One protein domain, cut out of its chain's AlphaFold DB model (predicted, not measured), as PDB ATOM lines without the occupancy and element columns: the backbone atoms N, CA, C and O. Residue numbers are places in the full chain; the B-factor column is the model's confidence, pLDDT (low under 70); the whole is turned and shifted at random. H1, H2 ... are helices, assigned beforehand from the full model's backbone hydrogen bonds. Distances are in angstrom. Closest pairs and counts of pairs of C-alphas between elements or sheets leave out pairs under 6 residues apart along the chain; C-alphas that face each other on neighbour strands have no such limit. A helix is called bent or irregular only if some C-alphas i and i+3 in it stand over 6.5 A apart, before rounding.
ATOM      1  N   GLU A   5       7.500 -25.339 -24.389       98.12
ATOM      2  CA  GLU A   5       6.169 -25.113 -24.974       98.12
ATOM      3  C   GLU A   5       5.574 -26.404 -25.528       98.12
ATOM      4  O   GLU A   5       4.470 -26.775 -25.142       98.12
ATOM      5  N   ALA A   6       6.345 -27.155 -26.312       98.25
ATOM      6  CA  ALA A   6       5.887 -28.433 -26.849       98.25
ATOM      7  C   ALA A   6       5.613 -29.484 -25.749       98.25
ATOM      8  O   ALA A   6       4.698 -30.299 -25.879       98.25
ATOM      9  N   ILE A   7       6.357 -29.450 -24.633       98.50
ATOM     10  CA  ILE A   7       6.093 -30.325 -23.475       98.50
ATOM     11  C   ILE A   7       4.781 -29.920 -22.787       98.50
ATOM     12  O   ILE A   7       3.959 -30.774 -22.456       98.50
ATOM     13  N   VAL A   8       4.574 -28.618 -22.575       98.38
ATOM     14  CA  VAL A   8       3.364 -28.077 -21.944       98.38
ATOM     15  C   VAL A   8       2.134 -28.368 -22.801       98.38
ATOM     16  O   VAL A   8       1.138 -28.849 -22.267       98.38
ATOM     17  N   GLU A   9       2.207 -28.180 -24.120       98.31
ATOM     18  CA  GLU A   9       1.125 -28.511 -25.058       98.31
ATOM     19  C   GLU A   9       0.685 -29.975 -24.949       98.31
ATOM     20  O   GLU A   9      -0.515 -30.261 -24.918       98.31
ATOM     21  N   TYR A  10       1.640 -30.902 -24.807       98.12
ATOM     22  CA  TYR A  10       1.342 -32.314 -24.567       98.12
ATOM     23  C   TYR A  10       0.604 -32.533 -23.234       98.12
ATOM     24  O   TYR A  10      -0.311 -33.356 -23.141       98.12
ATOM     25  N   LEU A  11       0.993 -31.806 -22.181       98.50
ATOM     26  CA  LEU A  11       0.494 -32.009 -20.819       98.50
ATOM     27  C   LEU A  11      -0.837 -31.307 -20.520       98.50
ATOM     28  O   LEU A  11      -1.594 -31.824 -19.697       98.50
ATOM     29  N   ILE A  12      -1.169 -30.192 -21.182       97.88
ATOM     30  CA  ILE A  12      -2.413 -29.421 -20.968       97.88
ATOM     31  C   ILE A  12      -3.678 -30.301 -20.875       97.88
ATOM     32  O   ILE A  12      -4.395 -30.206 -19.872       97.88
ATOM     33  N   PRO A  13      -3.987 -31.191 -21.843       97.50
ATOM     34  CA  PRO A  13      -5.219 -31.984 -21.783       97.50
ATOM     35  C   PRO A  13      -5.247 -32.996 -20.625       97.50
ATOM     36  O   PRO A  13      -6.324 -33.461 -20.234       97.50
ATOM     37  N   LEU A  14      -4.079 -33.352 -20.083       97.94
ATOM     38  CA  LEU A  14      -3.916 -34.290 -18.972       97.94
ATOM     39  C   LEU A  14      -3.947 -33.566 -17.621       97.94
ATOM     40  O   LEU A  14      -4.534 -34.077 -16.667       97.94
ATOM     41  N   ALA A  15      -3.388 -32.357 -17.556       97.00
ATOM     42  CA  ALA A  15      -3.353 -31.506 -16.370       97.00
ATOM     43  C   ALA A  15      -4.759 -31.217 -15.820       97.00
ATOM     44  O   ALA A  15      -4.994 -31.321 -14.616       97.00
ATOM     45  N   LEU A  16      -5.733 -30.984 -16.708       94.00
ATOM     46  CA  LEU A  16      -7.147 -30.794 -16.349       94.00
ATOM     47  C   LEU A  16      -7.794 -32.023 -15.685       94.00
ATOM     48  O   LEU A  16      -8.880 -31.926 -15.119       94.00
ATOM     49  N   LYS A  17      -7.154 -33.192 -15.778       96.38
ATOM     50  CA  LYS A  17      -7.646 -34.470 -15.253       96.38
ATOM     51  C   LYS A  17      -6.787 -35.000 -14.105       96.38
ATOM     52  O   LYS A  17      -7.049 -36.115 -13.661       96.38
ATOM     53  N   LEU A  18      -5.799 -34.232 -13.631       96.25
ATOM     54  CA  LEU A  18      -4.803 -34.672 -12.648       96.25
ATOM     55  C   LEU A  18      -5.434 -35.401 -11.458       96.25
ATOM     56  O   LEU A  18      -5.069 -36.539 -11.186       96.25
ATOM     57  N   GLU A  19      -6.417 -34.786 -10.805       95.06
ATOM     58  CA  GLU A  19      -7.068 -35.364  -9.625       95.06
ATOM     59  C   GLU A  19      -7.676 -36.749  -9.901       95.06
ATOM     60  O   GLU A  19      -7.534 -37.662  -9.096       95.06
ATOM     61  N   LYS A  20      -8.293 -36.938 -11.073       95.00
ATOM     62  CA  LYS A  20      -8.900 -38.220 -11.468       95.00
ATOM     63  C   LYS A  20      -7.866 -39.267 -11.875       95.00
ATOM     64  O   LYS A  20      -8.131 -40.460 -11.772       95.00
ATOM     65  N   LEU A  21      -6.727 -38.828 -12.409       95.56
ATOM     66  CA  LEU A  21      -5.645 -39.705 -12.855       95.56
ATOM     67  C   LEU A  21      -4.769 -40.165 -11.684       95.56
ATOM     68  O   LEU A  21      -4.183 -41.246 -11.741       95.56
ATOM     69  N   PHE A  22      -4.666 -39.357 -10.629       94.69
ATOM     70  CA  PHE A  22      -3.784 -39.616  -9.503       94.69
ATOM     71  C   PHE A  22      -4.374 -40.661  -8.545       94.69
ATOM     72  O   PHE A  22      -5.325 -40.403  -7.814       94.69
ATOM     73  N   ASN A  23      -3.773 -41.852  -8.522       90.50
ATOM     74  CA  ASN A  23      -4.288 -43.027  -7.810       90.50
ATOM     75  C   ASN A  23      -3.359 -43.551  -6.699       90.50
ATOM     76  O   ASN A  23      -3.481 -44.703  -6.284       90.50
ATOM     77  N   TRP A  24      -2.407 -42.739  -6.235       91.25
ATOM     78  CA  TRP A  24      -1.487 -43.132  -5.168       91.25
ATOM     79  C   TRP A  24      -2.222 -43.167  -3.822       91.25
ATOM     80  O   TRP A  24      -2.511 -42.115  -3.258       91.25
ATOM     81  N   ASP A  25      -2.546 -44.367  -3.330       89.19
ATOM     82  CA  ASP A  25      -3.449 -44.634  -2.193       89.19
ATOM     83  C   ASP A  25      -2.795 -44.522  -0.802       89.19
ATOM     84  O   ASP A  25      -3.325 -45.032   0.190       89.19
ATOM     85  N   THR A  26      -1.627 -43.883  -0.711       87.75
ATOM     86  CA  THR A  26      -0.920 -43.637   0.551       87.75
ATOM     87  C   THR A  26      -0.825 -42.131   0.826       87.75
ATOM     88  O   THR A  26      -0.830 -41.346  -0.120       87.75
ATOM     89  N   PRO A  27      -0.731 -41.691   2.094       90.25
ATOM     90  CA  PRO A  27      -0.716 -42.504   3.312       90.25
ATOM     91  C   PRO A  27      -2.094 -43.081   3.660       90.25
ATOM     92  O   PRO A  27      -3.121 -42.444   3.427       90.25
ATOM     93  N   LYS A  28      -2.115 -44.281   4.255       92.31
ATOM     94  CA  LYS A  28      -3.335 -44.857   4.846       92.31
ATOM     95  C   LYS A  28      -3.550 -44.260   6.233       92.31
ATOM     96  O   LYS A  28      -2.608 -43.760   6.842       92.31
ATOM     97  N   ASP A  29      -4.751 -44.383   6.790       91.56
ATOM     98  CA  ASP A  29      -5.063 -43.779   8.096       91.56
ATOM     99  C   ASP A  29      -4.116 -44.244   9.208       91.56
ATOM    100  O   ASP A  29      -3.678 -43.442  10.025       91.56
ATOM    101  N   LYS A  30      -3.707 -45.519   9.189       93.56
ATOM    102  CA  LYS A  30      -2.694 -46.050  10.115       93.56
ATOM    103  C   LYS A  30      -1.343 -45.327  10.015       93.56
ATOM    104  O   LYS A  30      -0.647 -45.197  11.015       93.56
ATOM    105  N   ASP A  31      -0.965 -44.880   8.818       94.31
ATOM    106  CA  ASP A  31       0.304 -44.197   8.578       94.31
ATOM    107  C   ASP A  31       0.234 -42.755   9.094       94.31
ATOM    108  O   ASP A  31       1.224 -42.254   9.621       94.31
ATOM    109  N   VAL A  32      -0.938 -42.115   9.010       95.25
ATOM    110  CA  VAL A  32      -1.199 -40.792   9.599       95.25
ATOM    111  C   VAL A  32      -1.247 -40.873  11.129       95.25
ATOM    112  O   VAL A  32      -0.596 -40.080  11.807       95.25
ATOM    113  N   ILE A  33      -1.938 -41.876  11.686       96.31
ATOM    114  CA  ILE A  33      -1.988 -42.129  13.138       96.31
ATOM    115  C   ILE A  33      -0.578 -42.341  13.692       96.31
ATOM    116  O   ILE A  33      -0.235 -41.762  14.719       96.31
ATOM    117  N   PHE A  34       0.269 -43.092  12.983       96.06
ATOM    118  CA  PHE A  34       1.663 -43.286  13.375       96.06
ATOM    119  C   PHE A  34       2.418 -41.956  13.537       96.06
ATOM    120  O   PHE A  34       3.165 -41.794  14.501       96.06
ATOM    121  N   LEU A  35       2.229 -40.994  12.625       96.44
ATOM    122  CA  LEU A  35       2.869 -39.678  12.732       96.44
ATOM    123  C   LEU A  35       2.400 -38.932  13.987       96.44
ATOM    124  O   LEU A  35       3.223 -38.356  14.697       96.44
ATOM    125  N   LYS A  36       1.100 -38.994  14.295       97.25
ATOM    126  CA  LYS A  36       0.527 -38.393  15.505       97.25
ATOM    127  C   LYS A  36       1.078 -39.037  16.780       97.25
ATOM    128  O   LYS A  36       1.516 -38.336  17.684       97.25
ATOM    129  N   GLU A  37       1.067 -40.368  16.865       96.75
ATOM    130  CA  GLU A  37       1.520 -41.113  18.053       96.75
ATOM    131  C   GLU A  37       3.004 -40.887  18.364       96.75
ATOM    132  O   GLU A  37       3.412 -40.955  19.521       96.75
ATOM    133  N   ASN A  38       3.804 -40.572  17.343       95.44
ATOM    134  CA  ASN A  38       5.213 -40.217  17.499       95.44
ATOM    135  C   ASN A  38       5.449 -38.703  17.664       95.44
ATOM    136  O   ASN A  38       6.597 -38.268  17.641       95.44
ATOM    137  N   GLY A  39       4.393 -37.898  17.820       94.62
ATOM    138  CA  GLY A  39       4.494 -36.455  18.044       94.62
ATOM    139  C   GLY A  39       5.010 -35.657  16.842       94.62
ATOM    140  O   GLY A  39       5.487 -34.541  17.023       94.62
ATOM    141  N   ILE A  40       4.939 -36.217  15.630       96.25
ATOM    142  CA  ILE A  40       5.395 -35.555  14.399       96.25
ATOM    143  C   ILE A  40       4.354 -34.561  13.881       96.25
ATOM    144  O   ILE A  40       4.718 -33.505  13.373       96.25
ATOM    145  N   ILE A  41       3.071 -34.901  14.010       96.75
ATOM    146  CA  ILE A  41       1.943 -34.028  13.665       96.75
ATOM    147  C   ILE A  41       0.999 -33.889  14.860       96.75
ATOM    148  O   ILE A  41       0.936 -34.765  15.729       96.75
ATOM    149  N   SER A  42       0.250 -32.793  14.887       97.00
ATOM    150  CA  SER A  42      -0.774 -32.509  15.893       97.00
ATOM    151  C   SER A  42      -2.010 -33.413  15.762       97.00
ATOM    152  O   SER A  42      -2.211 -34.121  14.769       97.00
ATOM    153  N   SER A  43      -2.873 -33.387  16.783       97.19
ATOM    154  CA  SER A  43      -4.152 -34.109  16.732       97.19
ATOM    155  C   SER A  43      -5.083 -33.516  15.676       97.19
ATOM    156  O   SER A  43      -5.797 -34.262  15.007       97.19
ATOM    157  N   GLU A  44      -5.036 -32.197  15.509       97.12
ATOM    158  CA  GLU A  44      -5.813 -31.424  14.549       97.12
ATOM    159  C   GLU A  44      -5.401 -31.762  13.110       97.12
ATOM    160  O   GLU A  44      -6.259 -32.103  12.298       97.12
ATOM    161  N   GLU A  45      -4.098 -31.763  12.801       97.38
ATOM    162  CA  GLU A  45      -3.577 -32.162  11.480       97.38
ATOM    163  C   GLU A  45      -3.917 -33.622  11.156       97.38
ATOM    164  O   GLU A  45      -4.319 -33.938  10.036       97.38
ATOM    165  N   CYS A  46      -3.805 -34.522  12.140       97.50
ATOM    166  CA  CYS A  46      -4.200 -35.921  11.979       97.50
ATOM    167  C   CYS A  46      -5.688 -36.045  11.620       97.50
ATOM    168  O   CYS A  46      -6.034 -36.765  10.684       97.50
ATOM    169  N   GLN A  47      -6.564 -35.335  12.337       96.62
ATOM    170  CA  GLN A  47      -8.003 -35.356  12.079       96.62
ATOM    171  C   GLN A  47      -8.337 -34.784  10.697       96.62
ATOM    172  O   GLN A  47      -9.131 -35.381   9.971       96.62
ATOM    173  N   GLN A  48      -7.712 -33.668  10.313       96.38
ATOM    174  CA  GLN A  48      -7.883 -33.066   8.988       96.38
ATOM    175  C   GLN A  48      -7.500 -34.053   7.880       96.38
ATOM    176  O   GLN A  48      -8.288 -34.293   6.970       96.38
ATOM    177  N   LEU A  49      -6.333 -34.693   7.984       96.69
ATOM    178  CA  LEU A  49      -5.866 -35.672   6.998       96.69
ATOM    179  C   LEU A  49      -6.782 -36.901   6.887       96.69
ATOM    180  O   LEU A  49      -6.941 -37.443   5.794       96.69
ATOM    181  N   GLN A  50      -7.386 -37.346   7.991       94.94
ATOM    182  CA  GLN A  50      -8.327 -38.474   7.995       94.94
ATOM    183  C   GLN A  50      -9.679 -38.133   7.351       94.94
ATOM    184  O   GLN A  50     -10.341 -39.028   6.834       94.94
ATOM    185  N   GLN A  51     -10.080 -36.858   7.353       95.81
ATOM    186  CA  GLN A  51     -11.331 -36.398   6.741       95.81
ATOM    187  C   GLN A  51     -11.237 -36.219   5.221       95.81
ATOM    188  O   GLN A  51     -12.266 -36.161   4.554       95.81
ATOM    189  N   ILE A  52     -10.026 -36.137   4.661       95.88
ATOM    190  CA  ILE A  52      -9.835 -36.009   3.215       95.88
ATOM    191  C   ILE A  52     -10.103 -37.359   2.538       95.88
ATOM    192  O   ILE A  52      -9.377 -38.336   2.754       95.88
ATOM    193  N   GLU A  53     -11.123 -37.406   1.683       92.25
ATOM    194  CA  GLU A  53     -11.475 -38.603   0.908       92.25
ATOM    195  C   GLU A  53     -10.612 -38.751  -0.352       92.25
ATOM    196  O   GLU A  53     -10.214 -39.861  -0.714       92.25
ATOM    197  N   SER A  54     -10.287 -37.634  -1.013       93.94
ATOM    198  CA  SER A  54      -9.509 -37.635  -2.251       93.94
ATOM    199  C   SER A  54      -8.053 -38.010  -1.978       93.94
ATOM    200  O   SER A  54      -7.330 -37.326  -1.251       93.94
ATOM    201  N   SER A  55      -7.584 -39.096  -2.600       93.12
ATOM    202  CA  SER A  55      -6.185 -39.524  -2.469       93.12
ATOM    203  C   SER A  55      -5.217 -38.450  -2.956       93.12
ATOM    204  O   SER A  55      -4.147 -38.254  -2.379       93.12
ATOM    205  N   TYR A  56      -5.611 -37.725  -4.004       96.06
ATOM    206  CA  TYR A  56      -4.877 -36.582  -4.525       96.06
ATOM    207  C   TYR A  56      -4.732 -35.485  -3.466       96.06
ATOM    208  O   TYR A  56      -3.609 -35.139  -3.102       96.06
ATOM    209  N   GLU A  57      -5.844 -34.996  -2.914       96.44
ATOM    210  CA  GLU A  57      -5.830 -33.930  -1.906       96.44
ATOM    211  C   GLU A  57      -5.077 -34.355  -0.641       96.44
ATOM    212  O   GLU A  57      -4.304 -33.574  -0.086       96.44
ATOM    213  N   LYS A  58      -5.222 -35.618  -0.216       96.62
ATOM    214  CA  LYS A  58      -4.521 -36.157   0.959       96.62
ATOM    215  C   LYS A  58      -3.005 -36.150   0.754       96.62
ATOM    216  O   LYS A  58      -2.266 -35.813   1.678       96.62
ATOM    217  N   ASN A  59      -2.540 -36.475  -0.456       97.25
ATOM    218  CA  ASN A  59      -1.120 -36.425  -0.819       97.25
ATOM    219  C   ASN A  59      -0.571 -34.997  -0.880       97.25
ATOM    220  O   ASN A  59       0.556 -34.759  -0.446       97.25
ATOM    221  N   VAL A  60      -1.360 -34.044  -1.376       97.38
ATOM    222  CA  VAL A  60      -0.993 -32.622  -1.348       97.38
ATOM    223  C   VAL A  60      -0.875 -32.140   0.099       97.38
ATOM    224  O   VAL A  60       0.160 -31.597   0.491       97.38
ATOM    225  N   ALA A  61      -1.896 -32.402   0.919       97.50
ATOM    226  CA  ALA A  61      -1.954 -31.959   2.308       97.50
ATOM    227  C   ALA A  61      -0.794 -32.519   3.143       97.50
ATOM    228  O   ALA A  61      -0.097 -31.756   3.813       97.50
ATOM    229  N   ILE A  62      -0.525 -33.830   3.069       97.31
ATOM    230  CA  ILE A  62       0.568 -34.434   3.842       97.31
ATOM    231  C   ILE A  62       1.939 -33.893   3.419       97.31
ATOM    232  O   ILE A  62       2.802 -33.703   4.276       97.31
ATOM    233  N   LYS A  63       2.147 -33.612   2.125       97.19
ATOM    234  CA  LYS A  63       3.414 -33.071   1.613       97.19
ATOM    235  C   LYS A  63       3.673 -31.670   2.169       97.19
ATOM    236  O   LYS A  63       4.775 -31.401   2.641       97.19
ATOM    237  N   LEU A  64       2.646 -30.819   2.216       97.56
ATOM    238  CA  LEU A  64       2.736 -29.472   2.791       97.56
ATOM    239  C   LEU A  64       2.916 -29.489   4.320       97.56
ATOM    240  O   LEU A  64       3.790 -28.792   4.837       97.56
ATOM    241  N   ILE A  65       2.148 -30.317   5.039       97.62
ATOM    242  CA  ILE A  65       2.264 -30.466   6.502       97.62
ATOM    243  C   ILE A  65       3.673 -30.930   6.873       97.62
ATOM    244  O   ILE A  65       4.366 -30.277   7.654       97.62
ATOM    245  N   LEU A  66       4.142 -32.027   6.271       97.62
ATOM    246  CA  LEU A  66       5.455 -32.581   6.593       97.62
ATOM    247  C   LEU A  66       6.606 -31.673   6.155       97.62
ATOM    248  O   LEU A  66       7.635 -31.673   6.825       97.62
ATOM    249  N   SER A  67       6.435 -30.858   5.111       97.19
ATOM    250  CA  SER A  67       7.404 -29.810   4.777       97.19
ATOM    251  C   SER A  67       7.518 -28.773   5.888       97.19
ATOM    252  O   SER A  67       8.625 -28.465   6.336       97.19
ATOM    253  N   SER A  68       6.391 -28.293   6.430       96.19
ATOM    254  CA  SER A  68       6.441 -27.393   7.586       96.19
ATOM    255  C   SER A  68       7.055 -28.063   8.816       96.19
ATOM    256  O   SER A  68       7.731 -27.370   9.576       96.19
ATOM    257  N   VAL A  69       6.792 -29.350   9.049       95.75
ATOM    258  CA  VAL A  69       7.346 -30.090  10.191       95.75
ATOM    259  C   VAL A  69       8.859 -30.229  10.047       95.75
ATOM    260  O   VAL A  69       9.593 -29.834  10.947       95.75
ATOM    261  N   LEU A  70       9.345 -30.719   8.904       95.44
ATOM    262  CA  LEU A  70      10.773 -30.930   8.647       95.44
ATOM    263  C   LEU A  70      11.595 -29.645   8.800       95.44
ATOM    264  O   LEU A  70      12.681 -29.695   9.370       95.44
ATOM    265  N   ASN A  71      11.053 -28.501   8.376       91.75
ATOM    266  CA  ASN A  71      11.706 -27.195   8.516       91.75
ATOM    267  C   ASN A  71      11.770 -26.674   9.966       91.75
ATOM    268  O   ASN A  71      12.506 -25.730  10.239       91.75
ATOM    269  N   LYS A  72      11.015 -27.274  10.894       92.94
ATOM    270  CA  LYS A  72      11.000 -26.931  12.327       92.94
ATOM    271  C   LYS A  72      11.686 -27.987  13.205       92.94
ATOM    272  O   LYS A  72      11.815 -27.781  14.407       92.94
ATOM    273  N   LEU A  73      12.078 -29.133  12.643       91.12
ATOM    274  CA  LEU A  73      12.651 -30.245  13.403       91.12
ATOM    275  C   LEU A  73      14.158 -30.067  13.649       91.12
ATOM    276  O   LEU A  73      14.986 -30.279  12.757       91.12
ATOM    277  N   ASP A  74      14.512 -29.831  14.912       86.38
ATOM    278  CA  ASP A  74      15.908 -29.796  15.376       86.38
ATOM    279  C   ASP A  74      16.462 -31.189  15.728       86.38
ATOM    280  O   ASP A  74      17.667 -31.446  15.683       86.38
ATOM    281  N   SER A  75      15.579 -32.129  16.071       91.69
ATOM    282  CA  SER A  75      15.942 -33.479  16.501       91.69
ATOM    283  C   SER A  75      16.322 -34.371  15.315       91.69
ATOM    284  O   SER A  75      15.485 -34.732  14.484       91.69
ATOM    285  N   ILE A  76      17.585 -34.818  15.276       90.56
ATOM    286  CA  ILE A  76      18.072 -35.797  14.284       90.56
ATOM    287  C   ILE A  76      17.263 -37.100  14.352       90.56
ATOM    288  O   ILE A  76      17.005 -37.728  13.325       90.56
ATOM    289  N   LYS A  77      16.857 -37.520  15.558       92.75
ATOM    290  CA  LYS A  77      16.063 -38.738  15.758       92.75
ATOM    291  C   LYS A  77      14.706 -38.622  15.061       92.75
ATOM    292  O   LYS A  77      14.323 -39.538  14.335       92.75
ATOM    293  N   ASP A  78      14.020 -37.499  15.245       93.88
ATOM    294  CA  ASP A  78      12.682 -37.292  14.685       93.88
ATOM    295  C   ASP A  78      12.760 -37.057  13.176       93.88
ATOM    296  O   ASP A  78      11.996 -37.651  12.420       93.88
ATOM    297  N   ARG A  79      13.777 -36.328  12.700       94.56
ATOM    298  CA  ARG A  79      14.074 -36.202  11.264       94.56
ATOM    299  C   ARG A  79      14.246 -37.566  10.594       94.56
ATOM    300  O   ARG A  79      13.600 -37.851   9.588       94.56
ATOM    301  N   LYS A  80      15.059 -38.450  11.182       94.94
ATOM    302  CA  LYS A  80      15.252 -39.825  10.691       94.94
ATOM    303  C   LYS A  80      13.955 -40.634  10.702       94.94
ATOM    304  O   LYS A  80      13.732 -41.424   9.782       94.94
ATOM    305  N   LEU A  81      13.101 -40.441  11.709       95.19
ATOM    306  CA  LEU A  81      11.785 -41.075  11.774       95.19
ATOM    307  C   LEU A  81      10.897 -40.633  10.603       95.19
ATOM    308  O   LEU A  81      10.333 -41.485   9.915       95.19
ATOM    309  N   VAL A  82      10.838 -39.327  10.330       96.44
ATOM    310  CA  VAL A  82      10.073 -38.767   9.207       96.44
ATOM    311  C   VAL A  82      10.636 -39.239   7.867       96.44
ATOM    312  O   VAL A  82       9.879 -39.693   7.013       96.44
ATOM    313  N   TYR A  83      11.961 -39.240   7.686       95.75
ATOM    314  CA  TYR A  83      12.601 -39.750   6.465       95.75
ATOM    315  C   TYR A  83      12.261 -41.222   6.217       95.75
ATOM    316  O   TYR A  83      11.915 -41.612   5.099       95.75
ATOM    317  N   LYS A  84      12.314 -42.046   7.272       94.88
ATOM    318  CA  LYS A  84      11.916 -43.453   7.201       94.88
ATOM    319  C   LYS A  84      10.453 -43.591   6.792       94.88
ATOM    320  O   LYS A  84      10.159 -44.422   5.932       94.88
ATOM    321  N   TRP A  85       9.567 -42.793   7.384       96.19
ATOM    322  CA  TRP A  85       8.139 -42.804   7.080       96.19
ATOM    323  C   TRP A  85       7.866 -42.410   5.621       96.19
ATOM    324  O   TRP A  85       7.189 -43.153   4.911       96.19
ATOM    325  N   ILE A  86       8.478 -41.323   5.131       96.56
ATOM    326  CA  ILE A  86       8.352 -40.861   3.737       96.56
ATOM    327  C   ILE A  86       8.752 -41.975   2.768       96.56
ATOM    328  O   ILE A  86       8.065 -42.242   1.785       96.56
ATOM    329  N   VAL A  87       9.862 -42.661   3.026       94.12
ATOM    330  CA  VAL A  87      10.379 -43.654   2.080       94.12
ATOM    331  C   VAL A  87       9.660 -45.002   2.197       94.12
ATOM    332  O   VAL A  87       9.396 -45.643   1.178       94.12
ATOM    333  N   SER A  88       9.320 -45.432   3.413       92.75
ATOM    334  CA  SER A  88       8.764 -46.766   3.673       92.75
ATOM    335  C   SER A  88       7.236 -46.765   3.649       92.75
ATOM    336  O   SER A  88       6.648 -47.431   2.801       92.75
ATOM    337  N   ASN A  89       6.601 -46.005   4.547       92.75
ATOM    338  CA  ASN A  89       5.148 -45.976   4.718       92.75
ATOM    339  C   ASN A  89       4.462 -45.299   3.534       92.75
ATOM    340  O   ASN A  89       3.573 -45.879   2.918       92.75
ATOM    341  N   TRP A  90       4.918 -44.096   3.185       95.12
ATOM    342  CA  TRP A  90       4.363 -43.356   2.058       95.12
ATOM    343  C   TRP A  90       4.898 -43.880   0.720       95.12
ATOM    344  O   TRP A  90       4.121 -44.208  -0.172       95.12
ATOM    345  N   GLY A  91       6.220 -44.022   0.590       91.06
ATOM    346  CA  GLY A  91       6.902 -44.348  -0.666       91.06
ATOM    347  C   GLY A  91       6.988 -45.836  -1.039       91.06
ATOM    348  O   GLY A  91       7.419 -46.148  -2.155       91.06
ATOM    349  N   GLY A  92       6.624 -46.759  -0.142       89.50
ATOM    350  CA  GLY A  92       6.613 -48.204  -0.407       89.50
ATOM    351  C   GLY A  92       7.999 -48.843  -0.610       89.50
ATOM    352  O   GLY A  92       8.149 -49.792  -1.396       89.50
ATOM    353  N   ILE A  93       9.048 -48.306   0.024       85.56
ATOM    354  CA  ILE A  93      10.426 -48.829  -0.032       85.56
ATOM    355  C   ILE A  93      10.874 -49.272   1.374       85.56
ATOM    356  O   ILE A  93      11.512 -48.529   2.118       85.56
ATOM    357  N   ASN A  94      10.565 -50.529   1.712       78.50
ATOM    358  CA  ASN A  94      10.720 -51.090   3.064       78.50
ATOM    359  C   ASN A  94      12.164 -51.443   3.474       78.50
ATOM    360  O   ASN A  94      12.416 -51.712   4.644       78.50
ATOM    361  N   SER A  95      13.119 -51.467   2.541       71.38
ATOM    362  CA  SER A  95      14.501 -51.920   2.774       71.38
ATOM    363  C   SER A  95      15.506 -50.768   2.903       71.38
ATOM    364  O   SER A  95      16.673 -50.911   2.539       71.38
ATOM    365  N   THR A  96      15.060 -49.598   3.358       76.69
ATOM    366  CA  THR A  96      15.906 -48.399   3.363       76.69
ATOM    367  C   THR A  96      16.777 -48.335   4.613       76.69
ATOM    368  O   THR A  96      16.272 -48.297   5.734       76.69
ATOM    369  N   ASN A  97      18.097 -48.266   4.421       87.06
ATOM    370  CA  ASN A  97      19.034 -47.925   5.487       87.06
ATOM    371  C   ASN A  97      18.881 -46.433   5.828       87.06
ATOM    372  O   ASN A  97      19.345 -45.571   5.084       87.06
ATOM    373  N   VAL A  98      18.204 -46.143   6.941       88.50
ATOM    374  CA  VAL A  98      17.862 -44.775   7.370       88.50
ATOM    375  C   VAL A  98      19.104 -43.942   7.689       88.50
ATOM    376  O   VAL A  98      19.111 -42.747   7.413       88.50
ATOM    377  N   GLU A  99      20.168 -44.559   8.207       89.81
ATOM    378  CA  GLU A  99      21.431 -43.862   8.469       89.81
ATOM    379  C   GLU A  99      22.072 -43.389   7.165       89.81
ATOM    380  O   GLU A  99      22.369 -42.203   7.024       89.81
ATOM    381  N   LYS A 100      22.180 -44.291   6.176       90.12
ATOM    382  CA  LYS A 100      22.694 -43.945   4.843       90.12
ATOM    383  C   LYS A 100      21.804 -42.907   4.149       90.12
ATOM    384  O   LYS A 100      22.312 -41.979   3.531       90.12
ATOM    385  N   LEU A 101      20.480 -43.045   4.259       90.94
ATOM    386  CA  LEU A 101      19.529 -42.076   3.707       90.94
ATOM    387  C   LEU A 101      19.755 -40.685   4.302       90.94
ATOM    388  O   LEU A 101      19.871 -39.721   3.554       90.94
ATOM    389  N   ASN A 102      19.842 -40.590   5.632       91.38
ATOM    390  CA  ASN A 102      20.074 -39.328   6.318       91.38
ATOM    391  C   ASN A 102      21.399 -38.703   5.877       91.38
ATOM    392  O   ASN A 102      21.403 -37.548   5.472       91.38
ATOM    393  N   SER A 103      22.503 -39.460   5.883       90.88
ATOM    394  CA  SER A 103      23.799 -38.927   5.443       90.88
ATOM    395  C   SER A 103      23.768 -38.434   3.996       90.88
ATOM    396  O   SER A 103      24.291 -37.361   3.725       90.88
ATOM    397  N   SER A 104      23.113 -39.158   3.081       90.75
ATOM    398  CA  SER A 104      23.009 -38.743   1.676       90.75
ATOM    399  C   SER A 104      22.143 -37.497   1.476       90.75
ATOM    400  O   SER A 104      22.449 -36.682   0.612       90.75
ATOM    401  N   VAL A 105      21.068 -37.333   2.256       91.25
ATOM    402  CA  VAL A 105      20.235 -36.118   2.209       91.25
ATOM    403  C   VAL A 105      21.015 -34.915   2.740       91.25
ATOM    404  O   VAL A 105      21.050 -33.883   2.078       91.25
ATOM    405  N   GLU A 106      21.680 -35.047   3.889       89.75
ATOM    406  CA  GLU A 106      22.479 -33.959   4.474       89.75
ATOM    407  C   GLU A 106      23.662 -33.573   3.575       89.75
ATOM    408  O   GLU A 106      23.930 -32.390   3.376       89.75
ATOM    409  N   GLU A 107      24.341 -34.556   2.978       88.75
ATOM    410  CA  GLU A 107      25.411 -34.315   2.010       88.75
ATOM    411  C   GLU A 107      24.900 -33.544   0.786       88.75
ATOM    412  O   GLU A 107      25.514 -32.552   0.392       88.75
ATOM    413  N   PHE A 108      23.750 -33.943   0.229       88.25
ATOM    414  CA  PHE A 108      23.121 -33.234  -0.888       88.25
ATOM    415  C   PHE A 108      22.795 -31.780  -0.520       88.25
ATOM    416  O   PHE A 108      23.128 -30.856  -1.265       88.25
ATOM    417  N   LEU A 109      22.159 -31.556   0.635       88.19
ATOM    418  CA  LEU A 109      21.786 -30.214   1.089       88.19
ATOM    419  C   LEU A 109      23.020 -29.337   1.326       88.19
ATOM    420  O   LEU A 109      23.040 -28.185   0.891       88.19
ATOM    421  N   LYS A 110      24.070 -29.890   1.944       87.25
ATOM    422  CA  LYS A 110      25.337 -29.189   2.170       87.25
ATOM    423  C   LYS A 110      26.001 -28.776   0.856       87.25
ATOM    424  O   LYS A 110      26.339 -27.607   0.698       87.25
ATOM    425  N   GLN A 111      26.131 -29.701  -0.097       83.06
ATOM    426  CA  GLN A 111      26.728 -29.408  -1.405       83.06
ATOM    427  C   GLN A 111      25.971 -28.289  -2.128       83.06
ATOM    428  O   GLN A 111      26.596 -27.411  -2.715       83.06
ATOM    429  N   ARG A 112      24.633 -28.262  -2.038       77.56
ATOM    430  CA  ARG A 112      23.821 -27.192  -2.641       77.56
ATOM    431  C   ARG A 112      24.043 -25.832  -1.978       77.56
ATOM    432  O   ARG A 112      24.060 -24.832  -2.688       77.56
ATOM    433  N   ILE A 113      24.218 -25.782  -0.656       77.62
ATOM    434  CA  ILE A 113      24.543 -24.539   0.070       77.62
ATOM    435  C   ILE A 113      25.924 -24.017  -0.343       77.62
ATOM    436  O   ILE A 113      26.104 -22.816  -0.524       77.62
ATOM    437  N   GLU A 114      26.887 -24.915  -0.541       78.81
ATOM    438  CA  GLU A 114      28.261 -24.584  -0.935       78.81
ATOM    439  C   GLU A 114      28.400 -24.225  -2.433       78.81
ATOM    440  O   GLU A 114      29.512 -24.028  -2.920       78.81
ATOM    441  N   GLY A 115      27.287 -24.114  -3.174       66.62
ATOM    442  CA  GLY A 115      27.281 -23.784  -4.604       66.62
ATOM    443  C   GLY A 115      27.659 -24.954  -5.517       66.62
ATOM    444  O   GLY A 115      27.927 -24.756  -6.700       66.62
ATOM    445  N   GLY A 116      27.685 -26.179  -4.990       63.53
ATOM    446  CA  GLY A 116      27.920 -27.388  -5.765       63.53
ATOM    447  C   GLY A 116      26.771 -27.680  -6.734       63.53
ATOM    448  O   GLY A 116      25.616 -27.845  -6.335       63.53
ATOM    449  N   GLU A 117      27.100 -27.788  -8.021       57.41
ATOM    450  CA  GLU A 117      26.172 -28.213  -9.083       57.41
ATOM    451  C   GLU A 117      26.093 -29.742  -9.233       57.41
ATOM    452  O   GLU A 117      25.182 -30.262  -9.873       57.41
ATOM    453  N   TYR A 118      27.023 -30.474  -8.613       61.03
ATOM    454  CA  TYR A 118      27.206 -31.910  -8.802       61.03
ATOM    455  C   TYR A 118      26.771 -32.678  -7.563       61.03
ATOM    456  O   TYR A 118      27.364 -32.503  -6.502       61.03
ATOM    457  N   CYS A 119      25.804 -33.588  -7.701       60.53
ATOM    458  CA  CYS A 119      25.558 -34.575  -6.656       60.53
ATOM    459  C   CYS A 119      25.175 -35.928  -7.248       60.53
ATOM    460  O   CYS A 119      24.095 -36.109  -7.820       60.53
ATOM    461  N   LYS A 120      26.058 -36.914  -7.074       65.44
ATOM    462  CA  LYS A 120      25.742 -38.302  -7.399       65.44
ATOM    463  C   LYS A 120      24.785 -38.857  -6.350       65.44
ATOM    464  O   LYS A 120      25.190 -39.206  -5.247       65.44
ATOM    465  N   ILE A 121      23.518 -39.015  -6.710       67.81
ATOM    466  CA  ILE A 121      22.535 -39.616  -5.805       67.81
ATOM    467  C   ILE A 121      22.496 -41.134  -6.033       67.81
ATOM    468  O   ILE A 121      21.795 -41.618  -6.917       67.81
ATOM    469  N   GLU A 122      23.229 -41.906  -5.221       60.47
ATOM    470  CA  GLU A 122      23.286 -43.381  -5.326       60.47
ATOM    471  C   GLU A 122      21.927 -44.073  -5.112       60.47
ATOM    472  O   GLU A 122      21.707 -45.188  -5.574       60.47
ATOM    473  N   SER A 123      20.998 -43.435  -4.393       66.44
ATOM    474  CA  SER A 123      19.646 -43.946  -4.120       66.44
ATOM    475  C   SER A 123      18.585 -42.924  -4.524       66.44
ATOM    476  O   SER A 123      17.790 -42.482  -3.689       66.44
ATOM    477  N   ARG A 124      18.591 -42.549  -5.818       77.62
ATOM    478  CA  ARG A 124      17.752 -41.486  -6.417       77.62
ATOM    479  C   ARG A 124      16.329 -41.491  -5.889       77.62
ATOM    480  O   ARG A 124      15.890 -40.507  -5.306       77.62
ATOM    481  N   ALA A 125      15.643 -42.624  -5.986       83.50
ATOM    482  CA  ALA A 125      14.234 -42.701  -5.627       83.50
ATOM    483  C   ALA A 125      13.939 -42.479  -4.131       83.50
ATOM    484  O   ALA A 125      12.829 -42.064  -3.818       83.50
ATOM    485  N   SER A 126      14.859 -42.778  -3.208       90.25
ATOM    486  CA  SER A 126      14.632 -42.588  -1.763       90.25
ATOM    487  C   SER A 126      15.071 -41.201  -1.301       90.25
ATOM    488  O   SER A 126      14.339 -40.542  -0.569       90.25
ATOM    489  N   VAL A 127      16.237 -40.739  -1.761       92.44
ATOM    490  CA  VAL A 127      16.774 -39.416  -1.404       92.44
ATOM    491  C   VAL A 127      15.878 -38.310  -1.960       92.44
ATOM    492  O   VAL A 127      15.470 -37.427  -1.216       92.44
ATOM    493  N   THR A 128      15.490 -38.387  -3.236       93.62
ATOM    494  CA  THR A 128      14.662 -37.342  -3.871       93.62
ATOM    495  C   THR A 128      13.235 -37.298  -3.326       93.62
ATOM    496  O   THR A 128      12.655 -36.222  -3.242       93.62
ATOM    497  N   LYS A 129      12.698 -38.427  -2.830       94.69
ATOM    498  CA  LYS A 129      11.459 -38.431  -2.034       94.69
ATOM    499  C   LYS A 129      11.581 -37.518  -0.833       94.69
ATOM    500  O   LYS A 129      10.781 -36.604  -0.696       94.69
ATOM    501  N   VAL A 130      12.597 -37.732  -0.005       96.00
ATOM    502  CA  VAL A 130      12.819 -36.902   1.180       96.00
ATOM    503  C   VAL A 130      13.024 -35.436   0.796       96.00
ATOM    504  O   VAL A 130      12.355 -34.574   1.356       96.00
ATOM    505  N   LEU A 131      13.865 -35.150  -0.202       95.31
ATOM    506  CA  LEU A 131      14.101 -33.779  -0.669       95.31
ATOM    507  C   LEU A 131      12.806 -33.080  -1.109       95.31
ATOM    508  O   LEU A 131      12.592 -31.933  -0.732       95.31
ATOM    509  N   SER A 132      11.921 -33.785  -1.824       96.50
ATOM    510  CA  SER A 132      10.629 -33.240  -2.273       96.50
ATOM    511  C   SER A 132       9.660 -32.901  -1.136       96.50
ATOM    512  O   SER A 132       8.720 -32.140  -1.343       96.50
ATOM    513  N   PHE A 133       9.859 -33.475   0.056       97.62
ATOM    514  CA  PHE A 133       9.118 -33.117   1.266       97.62
ATOM    515  C   PHE A 133       9.809 -31.997   2.047       97.62
ATOM    516  O   PHE A 133       9.126 -31.218   2.693       97.62
ATOM    517  N   ILE A 134      11.139 -31.894   2.002       95.94
ATOM    518  CA  ILE A 134      11.880 -30.822   2.685       95.94
ATOM    519  C   ILE A 134      11.547 -29.464   2.060       95.94
ATOM    520  O   ILE A 134      11.121 -28.552   2.766       95.94
ATOM    521  N   ASP A 135      11.684 -29.355   0.738       95.88
ATOM    522  CA  ASP A 135      11.446 -28.120  -0.008       95.88
ATOM    523  C   ASP A 135      10.530 -28.403  -1.203       95.88
ATOM    524  O   ASP A 135      10.956 -28.865  -2.266       95.88
ATOM    525  N   THR A 136       9.240 -28.152  -0.983       97.31
ATOM    526  CA  THR A 136       8.156 -28.458  -1.928       97.31
ATOM    527  C   THR A 136       8.087 -27.502  -3.118       97.31
ATOM    528  O   THR A 136       7.420 -27.811  -4.105       97.31
ATOM    529  N   GLU A 137       8.775 -26.363  -3.039       96.94
ATOM    530  CA  GLU A 137       8.830 -25.348  -4.097       96.94
ATOM    531  C   GLU A 137      10.000 -25.607  -5.057       96.94
ATOM    532  O   GLU A 137      10.030 -25.069  -6.160       96.94
ATOM    533  N   LYS A 138      10.952 -26.464  -4.660       94.69
ATOM    534  CA  LYS A 138      12.201 -26.690  -5.396       94.69
ATOM    535  C   LYS A 138      12.419 -28.122  -5.857       94.69
ATOM    536  O   LYS A 138      12.911 -28.341  -6.963       94.69
ATOM    537  N   TYR A 139      12.146 -29.102  -5.001       95.62
ATOM    538  CA  TYR A 139      12.545 -30.484  -5.246       95.62
ATOM    539  C   TYR A 139      11.364 -31.374  -5.607       95.62
ATOM    540  O   TYR A 139      10.258 -31.249  -5.084       95.62
ATOM    541  N   ILE A 140      11.651 -32.339  -6.476       96.44
ATOM    542  CA  ILE A 140      10.694 -33.323  -6.970       96.44
ATOM    543  C   ILE A 140      11.232 -34.745  -6.818       96.44
ATOM    544  O   ILE A 140      12.417 -34.974  -6.587       96.44
ATOM    545  N   ILE A 141      10.360 -35.731  -6.968       95.19
ATOM    546  CA  ILE A 141      10.706 -37.148  -6.888       95.19
ATOM    547  C   ILE A 141      11.250 -37.636  -8.225       95.19
ATOM    548  O   ILE A 141      10.502 -37.830  -9.176       95.19
ATOM    549  N   TYR A 142      12.535 -37.978  -8.267       93.12
ATOM    550  CA  TYR A 142      13.139 -38.632  -9.426       93.12
ATOM    551  C   TYR A 142      13.065 -40.155  -9.284       93.12
ATOM    552  O   TYR A 142      14.020 -40.824  -8.873       93.12
ATOM    553  N   ASP A 143      11.893 -40.705  -9.600       89.81
ATOM    554  CA  ASP A 143      11.676 -42.146  -9.733       89.81
ATOM    555  C   ASP A 143      11.555 -42.580 -11.201       89.81
ATOM    556  O   ASP A 143      11.623 -41.782 -12.138       89.81
ATOM    557  N   THR A 144      11.379 -43.883 -11.409       90.50
ATOM    558  CA  THR A 144      11.317 -44.454 -12.753       90.50
ATOM    559  C   THR A 144      10.078 -44.065 -13.537       90.50
ATOM    560  O   THR A 144      10.151 -44.044 -14.755       90.50
ATOM    561  N   ARG A 145       8.944 -43.782 -12.884       93.19
ATOM    562  CA  ARG A 145       7.729 -43.334 -13.581       93.19
ATOM    563  C   ARG A 145       7.913 -41.914 -14.086       93.19
ATOM    564  O   ARG A 145       7.638 -41.668 -15.254       93.19
ATOM    565  N   LEU A 146       8.443 -41.026 -13.243       94.94
ATOM    566  CA  LEU A 146       8.749 -39.657 -13.651       94.94
ATOM    567  C   LEU A 146       9.728 -39.646 -14.833       94.94
ATOM    568  O   LEU A 146       9.440 -39.041 -15.864       94.94
ATOM    569  N   ILE A 210      21.899 -37.232 -20.298       93.69
ATOM    570  CA  ILE A 210      22.419 -36.280 -19.321       93.69
ATOM    571  C   ILE A 210      23.293 -37.028 -18.315       93.69
ATOM    572  O   ILE A 210      22.950 -38.130 -17.881       93.69
ATOM    573  N   ASP A 211      24.411 -36.410 -17.927       90.25
ATOM    574  CA  ASP A 211      25.299 -36.972 -16.914       90.25
ATOM    575  C   ASP A 211      24.546 -37.242 -15.607       90.25
ATOM    576  O   ASP A 211      23.777 -36.419 -15.106       90.25
ATOM    577  N   ASP A 212      24.817 -38.404 -15.026       86.88
ATOM    578  CA  ASP A 212      24.154 -38.900 -13.830       86.88
ATOM    579  C   ASP A 212      24.238 -37.947 -12.620       86.88
ATOM    580  O   ASP A 212      23.359 -38.001 -11.752       86.88
ATOM    581  N   ASN A 213      25.270 -37.099 -12.549       85.62
ATOM    582  CA  ASN A 213      25.479 -36.136 -11.463       85.62
ATOM    583  C   ASN A 213      24.720 -34.819 -11.673       85.62
ATOM    584  O   ASN A 213      24.494 -34.095 -10.705       85.62
ATOM    585  N   LEU A 214      24.335 -34.519 -12.918       88.38
ATOM    586  CA  LEU A 214      23.596 -33.315 -13.313       88.38
ATOM    587  C   LEU A 214      22.111 -33.599 -13.558       88.38
ATOM    588  O   LEU A 214      21.286 -32.689 -13.504       88.38
ATOM    589  N   ALA A 215      21.757 -34.866 -13.783       91.25
ATOM    590  CA  ALA A 215      20.410 -35.280 -14.142       91.25
ATOM    591  C   ALA A 215      19.349 -34.810 -13.139       91.25
ATOM    592  O   ALA A 215      18.306 -34.323 -13.553       91.25
ATOM    593  N   TYR A 216      19.597 -34.925 -11.829       92.25
ATOM    594  CA  TYR A 216      18.591 -34.537 -10.837       92.25
ATOM    595  C   TYR A 216      18.380 -33.017 -10.726       92.25
ATOM    596  O   TYR A 216      17.225 -32.601 -10.824       92.25
ATOM    597  N   PRO A 217      19.428 -32.178 -10.565       91.06
ATOM    598  CA  PRO A 217      19.262 -30.725 -10.620       91.06
ATOM    599  C   PRO A 217      18.571 -30.258 -11.905       91.06
ATOM    600  O   PRO A 217      17.557 -29.573 -11.825       91.06
ATOM    601  N   MET A 218      19.034 -30.730 -13.070       93.31
ATOM    602  CA  MET A 218      18.438 -30.362 -14.360       93.31
ATOM    603  C   MET A 218      16.976 -30.796 -14.481       93.31
ATOM    604  O   MET A 218      16.183 -30.105 -15.113       93.31
ATOM    605  N   LEU A 219      16.606 -31.939 -13.894       95.31
ATOM    606  CA  LEU A 219      15.219 -32.392 -13.887       95.31
ATOM    607  C   LEU A 219      14.350 -31.511 -12.988       95.31
ATOM    608  O   LEU A 219      13.229 -31.203 -13.374       95.31
ATOM    609  N   CYS A 220      14.847 -31.089 -11.822       95.62
ATOM    610  CA  CYS A 220      14.114 -30.160 -10.956       95.62
ATOM    611  C   CYS A 220      13.841 -28.839 -11.681       95.62
ATOM    612  O   CYS A 220      12.696 -28.397 -11.697       95.62
ATOM    613  N   ASP A 221      14.860 -28.273 -12.335       95.81
ATOM    614  CA  ASP A 221      14.732 -27.016 -13.077       95.81
ATOM    615  C   ASP A 221      13.757 -27.170 -14.257       95.81
ATOM    616  O   ASP A 221      12.829 -26.380 -14.407       95.81
ATOM    617  N   LEU A 222      13.877 -28.255 -15.035       97.94
ATOM    618  CA  LEU A 222      12.953 -28.547 -16.134       97.94
ATOM    619  C   LEU A 222      11.503 -28.681 -15.653       97.94
ATOM    620  O   LEU A 222      10.591 -28.132 -16.268       97.94
ATOM    621  N   ILE A 223      11.266 -29.437 -14.577       98.44
ATOM    622  CA  ILE A 223       9.913 -29.621 -14.050       98.44
ATOM    623  C   ILE A 223       9.376 -28.315 -13.459       98.44
ATOM    624  O   ILE A 223       8.189 -28.054 -13.627       98.44
ATOM    625  N   ALA A 224      10.212 -27.478 -12.842       98.31
ATOM    626  CA  ALA A 224       9.814 -26.149 -12.385       98.31
ATOM    627  C   ALA A 224       9.393 -25.245 -13.558       98.31
ATOM    628  O   ALA A 224       8.309 -24.668 -13.505       98.31
ATOM    629  N   ASP A 225      10.169 -25.204 -14.645       98.25
ATOM    630  CA  ASP A 225       9.845 -24.424 -15.848       98.25
ATOM    631  C   ASP A 225       8.544 -24.897 -16.517       98.25
ATOM    632  O   ASP A 225       7.714 -24.092 -16.947       98.25
ATOM    633  N   ILE A 226       8.338 -26.218 -16.597       98.62
ATOM    634  CA  ILE A 226       7.078 -26.791 -17.091       98.62
ATOM    635  C   ILE A 226       5.932 -26.405 -16.156       98.62
ATOM    636  O   ILE A 226       4.879 -25.994 -16.632       98.62
ATOM    637  N   ASN A 227       6.125 -26.521 -14.840       98.69
ATOM    638  CA  ASN A 227       5.105 -26.218 -13.840       98.69
ATOM    639  C   ASN A 227       4.659 -24.755 -13.908       98.69
ATOM    640  O   ASN A 227       3.461 -24.481 -13.855       98.69
ATOM    641  N   ASP A 228       5.619 -23.843 -14.074       98.19
ATOM    642  CA  ASP A 228       5.394 -22.404 -14.185       98.19
ATOM    643  C   ASP A 228       4.474 -22.042 -15.360       98.19
ATOM    644  O   ASP A 228       3.607 -21.175 -15.240       98.19
ATOM    645  N   LYS A 229       4.639 -22.741 -16.491       98.25
ATOM    646  CA  LYS A 229       3.836 -22.539 -17.706       98.25
ATOM    647  C   LYS A 229       2.541 -23.355 -17.735       98.25
ATOM    648  O   LYS A 229       1.572 -22.925 -18.356       98.25
ATOM    649  N   LEU A 230       2.523 -24.540 -17.124       98.38
ATOM    650  CA  LEU A 230       1.385 -25.464 -17.170       98.38
ATOM    651  C   LEU A 230       0.250 -25.037 -16.234       98.38
ATOM    652  O   LEU A 230      -0.920 -25.246 -16.558       98.38
ATOM    653  N   TRP A 231       0.582 -24.451 -15.081       98.00
ATOM    654  CA  TRP A 231      -0.391 -24.081 -14.057       98.00
ATOM    655  C   TRP A 231      -0.473 -22.567 -13.883       98.00
ATOM    656  O   TRP A 231       0.533 -21.885 -13.723       98.00
ATOM    657  N   SER A 232      -1.695 -22.038 -13.865       95.44
ATOM    658  CA  SER A 232      -1.964 -20.601 -13.716       95.44
ATOM    659  C   SER A 232      -2.495 -20.203 -12.334       95.44
ATOM    660  O   SER A 232      -2.834 -19.041 -12.130       95.44
ATOM    661  N   ASP A 233      -2.623 -21.155 -11.411       96.12
ATOM    662  CA  ASP A 233      -3.115 -20.956 -10.042       96.12
ATOM    663  C   ASP A 233      -2.015 -21.258  -9.009       96.12
ATOM    664  O   ASP A 233      -0.840 -21.360  -9.357       96.12
ATOM    665  N   GLU A 234      -2.382 -21.420  -7.734       95.62
ATOM    666  CA  GLU A 234      -1.455 -21.725  -6.631       95.62
ATOM    667  C   GLU A 234      -0.545 -22.937  -6.904       95.62
ATOM    668  O   GLU A 234       0.555 -23.028  -6.358       95.62
ATOM    669  N   ARG A 235      -0.945 -23.859  -7.792       97.38
ATOM    670  CA  ARG A 235      -0.113 -25.007  -8.187       97.38
ATOM    671  C   ARG A 235       1.176 -24.591  -8.884       97.38
ATOM    672  O   ARG A 235       2.171 -25.309  -8.789       97.38
ATOM    673  N   ARG A 236       1.196 -23.418  -9.521       97.38
ATOM    674  CA  ARG A 236       2.375 -22.833 -10.177       97.38
ATOM    675  C   ARG A 236       3.583 -22.748  -9.243       97.38
ATOM    676  O   ARG A 236       4.714 -22.942  -9.677       97.38
ATOM    677  N   LYS A 237       3.331 -22.526  -7.953       97.31
ATOM    678  CA  LYS A 237       4.351 -22.408  -6.908       97.31
ATOM    679  C   LYS A 237       5.035 -23.738  -6.559       97.31
ATOM    680  O   LYS A 237       6.125 -23.747  -5.998       97.31
ATOM    681  N   TYR A 238       4.404 -24.862  -6.883       98.12
ATOM    682  CA  TYR A 238       4.786 -26.172  -6.372       98.12
ATOM    683  C   TYR A 238       5.043 -27.160  -7.521       98.12
ATOM    684  O   TYR A 238       4.104 -27.805  -8.000       98.12
ATOM    685  N   PRO A 239       6.310 -27.359  -7.942       98.19
ATOM    686  CA  PRO A 239       6.674 -28.275  -9.029       98.19
ATOM    687  C   PRO A 239       6.165 -29.710  -8.847       98.19
ATOM    688  O   PRO A 239       6.003 -30.452  -9.822       98.19
ATOM    689  N   PHE A 240       5.853 -30.107  -7.608       97.88
ATOM    690  CA  PHE A 240       5.297 -31.423  -7.341       97.88
ATOM    691  C   PHE A 240       3.936 -31.677  -8.010       97.88
ATOM    692  O   PHE A 240       3.580 -32.837  -8.186       97.88
ATOM    693  N   TYR A 241       3.164 -30.661  -8.417       98.50
ATOM    694  CA  TYR A 241       1.922 -30.911  -9.162       98.50
ATOM    695  C   TYR A 241       2.199 -31.490 -10.551       98.50
ATOM    696  O   TYR A 241       1.526 -32.428 -10.987       98.50
ATOM    697  N   THR A 242       3.231 -30.983 -11.224       98.62
ATOM    698  CA  THR A 242       3.703 -31.539 -12.499       98.62
ATOM    699  C   THR A 242       4.346 -32.915 -12.300       98.62
ATOM    700  O   THR A 242       4.088 -33.827 -13.085       98.62
ATOM    701  N   GLU A 243       5.102 -33.115 -11.214       98.06
ATOM    702  CA  GLU A 243       5.601 -34.441 -10.807       98.06
ATOM    703  C   GLU A 243       4.455 -35.454 -10.636       98.06
ATOM    704  O   GLU A 243       4.497 -36.533 -11.229       98.06
ATOM    705  N   MET A 244       3.410 -35.101  -9.877       97.88
ATOM    706  CA  MET A 244       2.233 -35.947  -9.644       97.88
ATOM    707  C   MET A 244       1.520 -36.294 -10.952       97.88
ATOM    708  O   MET A 244       1.104 -37.440 -11.129       97.88
ATOM    709  N   LEU A 245       1.409 -35.340 -11.884       98.56
ATOM    710  CA  LEU A 245       0.834 -35.581 -13.207       98.56
ATOM    711  C   LEU A 245       1.654 -36.599 -13.994       98.56
ATOM    712  O   LEU A 245       1.115 -37.622 -14.409       98.56
ATOM    713  N   LEU A 246       2.952 -36.348 -14.164       98.25
ATOM    714  CA  LEU A 246       3.858 -37.228 -14.904       98.25
ATOM    715  C   LEU A 246       3.898 -38.639 -14.309       98.25
ATOM    716  O   LEU A 246       3.939 -39.629 -15.040       98.25
ATOM    717  N   PHE A 247       3.840 -38.734 -12.985       95.81
ATOM    718  CA  PHE A 247       3.747 -39.993 -12.268       95.81
ATOM    719  C   PHE A 247       2.433 -40.734 -12.543       95.81
ATOM    720  O   PHE A 247       2.460 -41.937 -12.808       95.81
ATOM    721  N   ALA A 248       1.298 -40.029 -12.499       96.75
ATOM    722  CA  ALA A 248      -0.038 -40.596 -12.683       96.75
ATOM    723  C   ALA A 248      -0.283 -41.125 -14.102       96.75
ATOM    724  O   ALA A 248      -1.063 -42.059 -14.285       96.75
ATOM    725  N   ILE A 249       0.383 -40.538 -15.102       97.25
ATOM    726  CA  ILE A 249       0.198 -40.899 -16.513       97.25
ATOM    727  C   ILE A 249       1.166 -41.986 -17.014       97.25
ATOM    728  O   ILE A 249       1.016 -42.474 -18.135       97.25
ATOM    729  N   ALA A 250       2.177 -42.355 -16.219       95.81
ATOM    730  CA  ALA A 250       3.327 -43.137 -16.677       95.81
ATOM    731  C   ALA A 250       2.969 -44.544 -17.186       95.81
ATOM    732  O   ALA A 250       3.399 -44.954 -18.262       95.81
ATOM    733  N   ASP A 251       2.192 -45.307 -16.417       92.50
ATOM    734  CA  ASP A 251       1.923 -46.730 -16.674       92.50
ATOM    735  C   ASP A 251       0.523 -47.010 -17.251       92.50
ATOM    736  O   ASP A 251       0.096 -48.171 -17.361       92.50
ATOM    737  N   ASN A 252      -0.171 -45.942 -17.643       93.38
ATOM    738  CA  ASN A 252      -1.436 -45.960 -18.364       93.38
ATOM    739  C   ASN A 252      -1.295 -45.221 -19.710       93.38
ATOM    740  O   ASN A 252      -0.988 -45.859 -20.708       93.38
ATOM    741  N   ILE A 253      -1.444 -43.900 -19.737       96.62
ATOM    742  CA  ILE A 253      -1.525 -43.039 -20.916       96.62
ATOM    743  C   ILE A 253      -0.206 -43.028 -21.681       96.62
ATOM    744  O   ILE A 253      -0.206 -43.253 -22.886       96.62
ATOM    745  N   ILE A 254       0.917 -42.795 -20.996       96.69
ATOM    746  CA  ILE A 254       2.239 -42.768 -21.632       96.69
ATOM    747  C   ILE A 254       2.576 -44.151 -22.181       96.69
ATOM    748  O   ILE A 254       2.953 -44.279 -23.339       96.69
ATOM    749  N   PHE A 255       2.398 -45.198 -21.376       94.88
ATOM    750  CA  PHE A 255       2.666 -46.562 -21.822       94.88
ATOM    751  C   PHE A 255       1.790 -46.972 -23.020       94.88
ATOM    752  O   PHE A 255       2.273 -47.606 -23.955       94.88
ATOM    753  N   GLU A 256       0.515 -46.584 -23.030       95.25
ATOM    754  CA  GLU A 256      -0.382 -46.805 -24.166       95.25
ATOM    755  C   GLU A 256       0.069 -46.035 -25.415       95.25
ATOM    756  O   GLU A 256       0.081 -46.603 -26.509       95.25
ATOM    757  N   ASP A 257       0.468 -44.769 -25.270       96.06
ATOM    758  CA  ASP A 257       0.957 -43.948 -26.383       96.06
ATOM    759  C   ASP A 257       2.269 -44.493 -26.966       96.06
ATOM    760  O   ASP A 257       2.422 -44.560 -28.190       96.06
ATOM    761  N   VAL A 258       3.173 -44.991 -26.115       95.25
ATOM    762  CA  VAL A 258       4.375 -45.727 -26.535       95.25
ATOM    763  C   VAL A 258       3.990 -46.916 -27.413       95.25
ATOM    764  O   VAL A 258       4.478 -47.040 -28.536       95.25
ATOM    765  N   LEU A 259       3.082 -47.779 -26.944       93.81
ATOM    766  CA  LEU A 259       2.677 -48.969 -27.697       93.81
ATOM    767  C   LEU A 259       2.011 -48.615 -29.030       93.81
ATOM    768  O   LEU A 259       2.305 -49.247 -30.043       93.81
ATOM    769  N   LYS A 260       1.148 -47.594 -29.049       93.88
ATOM    770  CA  LYS A 260       0.498 -47.103 -30.275       93.88
ATOM    771  C   LYS A 260       1.496 -46.508 -31.263       93.88
ATOM    772  O   LYS A 260       1.333 -46.670 -32.468       93.88
ATOM    773  N   SER A 261       2.520 -45.827 -30.763       93.25
ATOM    774  CA  SER A 261       3.537 -45.170 -31.587       93.25
ATOM    775  C   SER A 261       4.579 -46.145 -32.133       93.25
ATOM    776  O   SER A 261       5.097 -45.935 -33.225       93.25
ATOM    777  N   CYS A 262       4.886 -47.208 -31.387       88.62
ATOM    778  CA  CYS A 262       5.901 -48.198 -31.747       88.62
ATOM    779  C   CYS A 262       5.316 -49.487 -32.346       88.62
ATOM    780  O   CYS A 262       6.068 -50.422 -32.622       88.62
ATOM    781  N   SER A 263       3.994 -49.579 -32.540       83.69
ATOM    782  CA  SER A 263       3.374 -50.775 -33.112       83.69
ATOM    783  C   SER A 263       3.839 -50.986 -34.552       83.69
ATOM    784  O   SER A 263       3.507 -50.198 -35.441       83.69
TER     785      SER A 263
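This is residues 5 to 146 and 210 to 263 of the 266 residues of an uncharacterized protein of Clostridium fungisolvens (UniProt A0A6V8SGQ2). What shape do these helices make? Two groups of mostly crossed helices sit side by side, H1, H2, H9, H10 and the arm H11a in one and H3 to H8 in the other, with residues 135 to 146 running between the groups. The arm H11b points away from the first group, and residues 255 to 263, of which 255 to 262 belong to H11, stick out. What is it made of, and how large is it? The printed part has 196 residues with eleven named helices, H1 to H11 in order along the chain, and no named strand: the class is all helix. It is compact, with a radius of gyration of the C-alphas of 17.0 A, and spans 50 by 42 by 32 A.

Where does the printed part begin? H1, residues 5 to 15, begins with C-alpha 5 at (6.169, -25.113, -24.974) and is irregular, with C-alphas 10 and 13 7.1 A apart. H2, residues 18 to 21, follows. Which helices come before the cut? H3 is residues 29 to 37, H4 residues 43 to 51, and H5 residues 55 to 70, 22.0 A long. H6, residues 76 to 90, is 19.9 A long and neither bent nor irregular, but only just: C-alphas 86 and 89 are 6.1 A apart. H7, residues 98 to 113, is 22.5 A long, and H8 is residues 124 to 134, with C-alpha 134 at (11.880, -30.822, 2.685). Which come after it? H9, residues 215 to 230, is 21.6 A long, and H10 is residues 234 to 237. H11, residues 240 to 262, was assigned as one helix by its hydrogen bonds but is bent, with C-alphas 248 and 251 7.6 A apart. Its arms are H11a, residues 240 to 248, and H11b, residues 251 to 262, 15.7 A long and ending with C-alpha 262 at (5.901, -48.198, -31.747).

What surrounds the hub H9? With residues 226 to 230 alone it touches H1, the closest C-alphas being those of Val 8 and Leu 230, 5.8 A apart. It touches H11a about perpendicular at 81 degrees, closest at the C-alphas of Asn 227 and Thr 242, 5.7 A, and H10 only at the corner, closest at Asp 228 and Arg 236, 5.0 A between C-alphas. H2 touches H11a, closest at the C-alphas of Leu 21 and Ala 248, 5.7 A, while H11b touches no helix. What surrounds the other hub, H8? It touches H5 about perpendicular at 74 degrees, H6 at a steep tilt of 62 degrees and H7 at a steep tilt of 66 degrees; the closest C-alphas are those of Ser 67 and Ile 134, 5.0 A, Val 87 and Ser 126, 5.8 A, and Val 105 and Val 127, 6.0 A. H3 and H4 form a helical hairpin, closest at the C-alphas of Val 32 and Cys 46, 6.2 A, and so do H4 and H5, closest at those of Leu 49 and Lys 58, 6.2 A. Where do the groups approach each other? H5 and H11a are near each other, with 7 pairs of C-alphas within 10 A. H8 and H9 are only just apart, their closest C-alphas 8.3 A from each other. How complete are the helix backbones? Each O i to N i+4 pair is within hydrogen-bond range in H3, H4, H5, H7, H9 and H11a, against 5 of 7 in H1, 10 of 11 in H6, 6 of 7 in H8 and 7 of 8 in H11b; H2 and H10 are too short for such a pair.

How far does it reach? The two C-alphas farthest apart are those of Asp 74 and Ser 263, at 54.3 A. Where is it cut? Residues 147 to 209 are not printed, and C-alphas 146 and 210 are 15.2 A apart across the cut; of the links printed whole, none is long. Where is confidence low? Residues 115 to 123 have pLDDT under 70, while the mean of the printed part is 92.4.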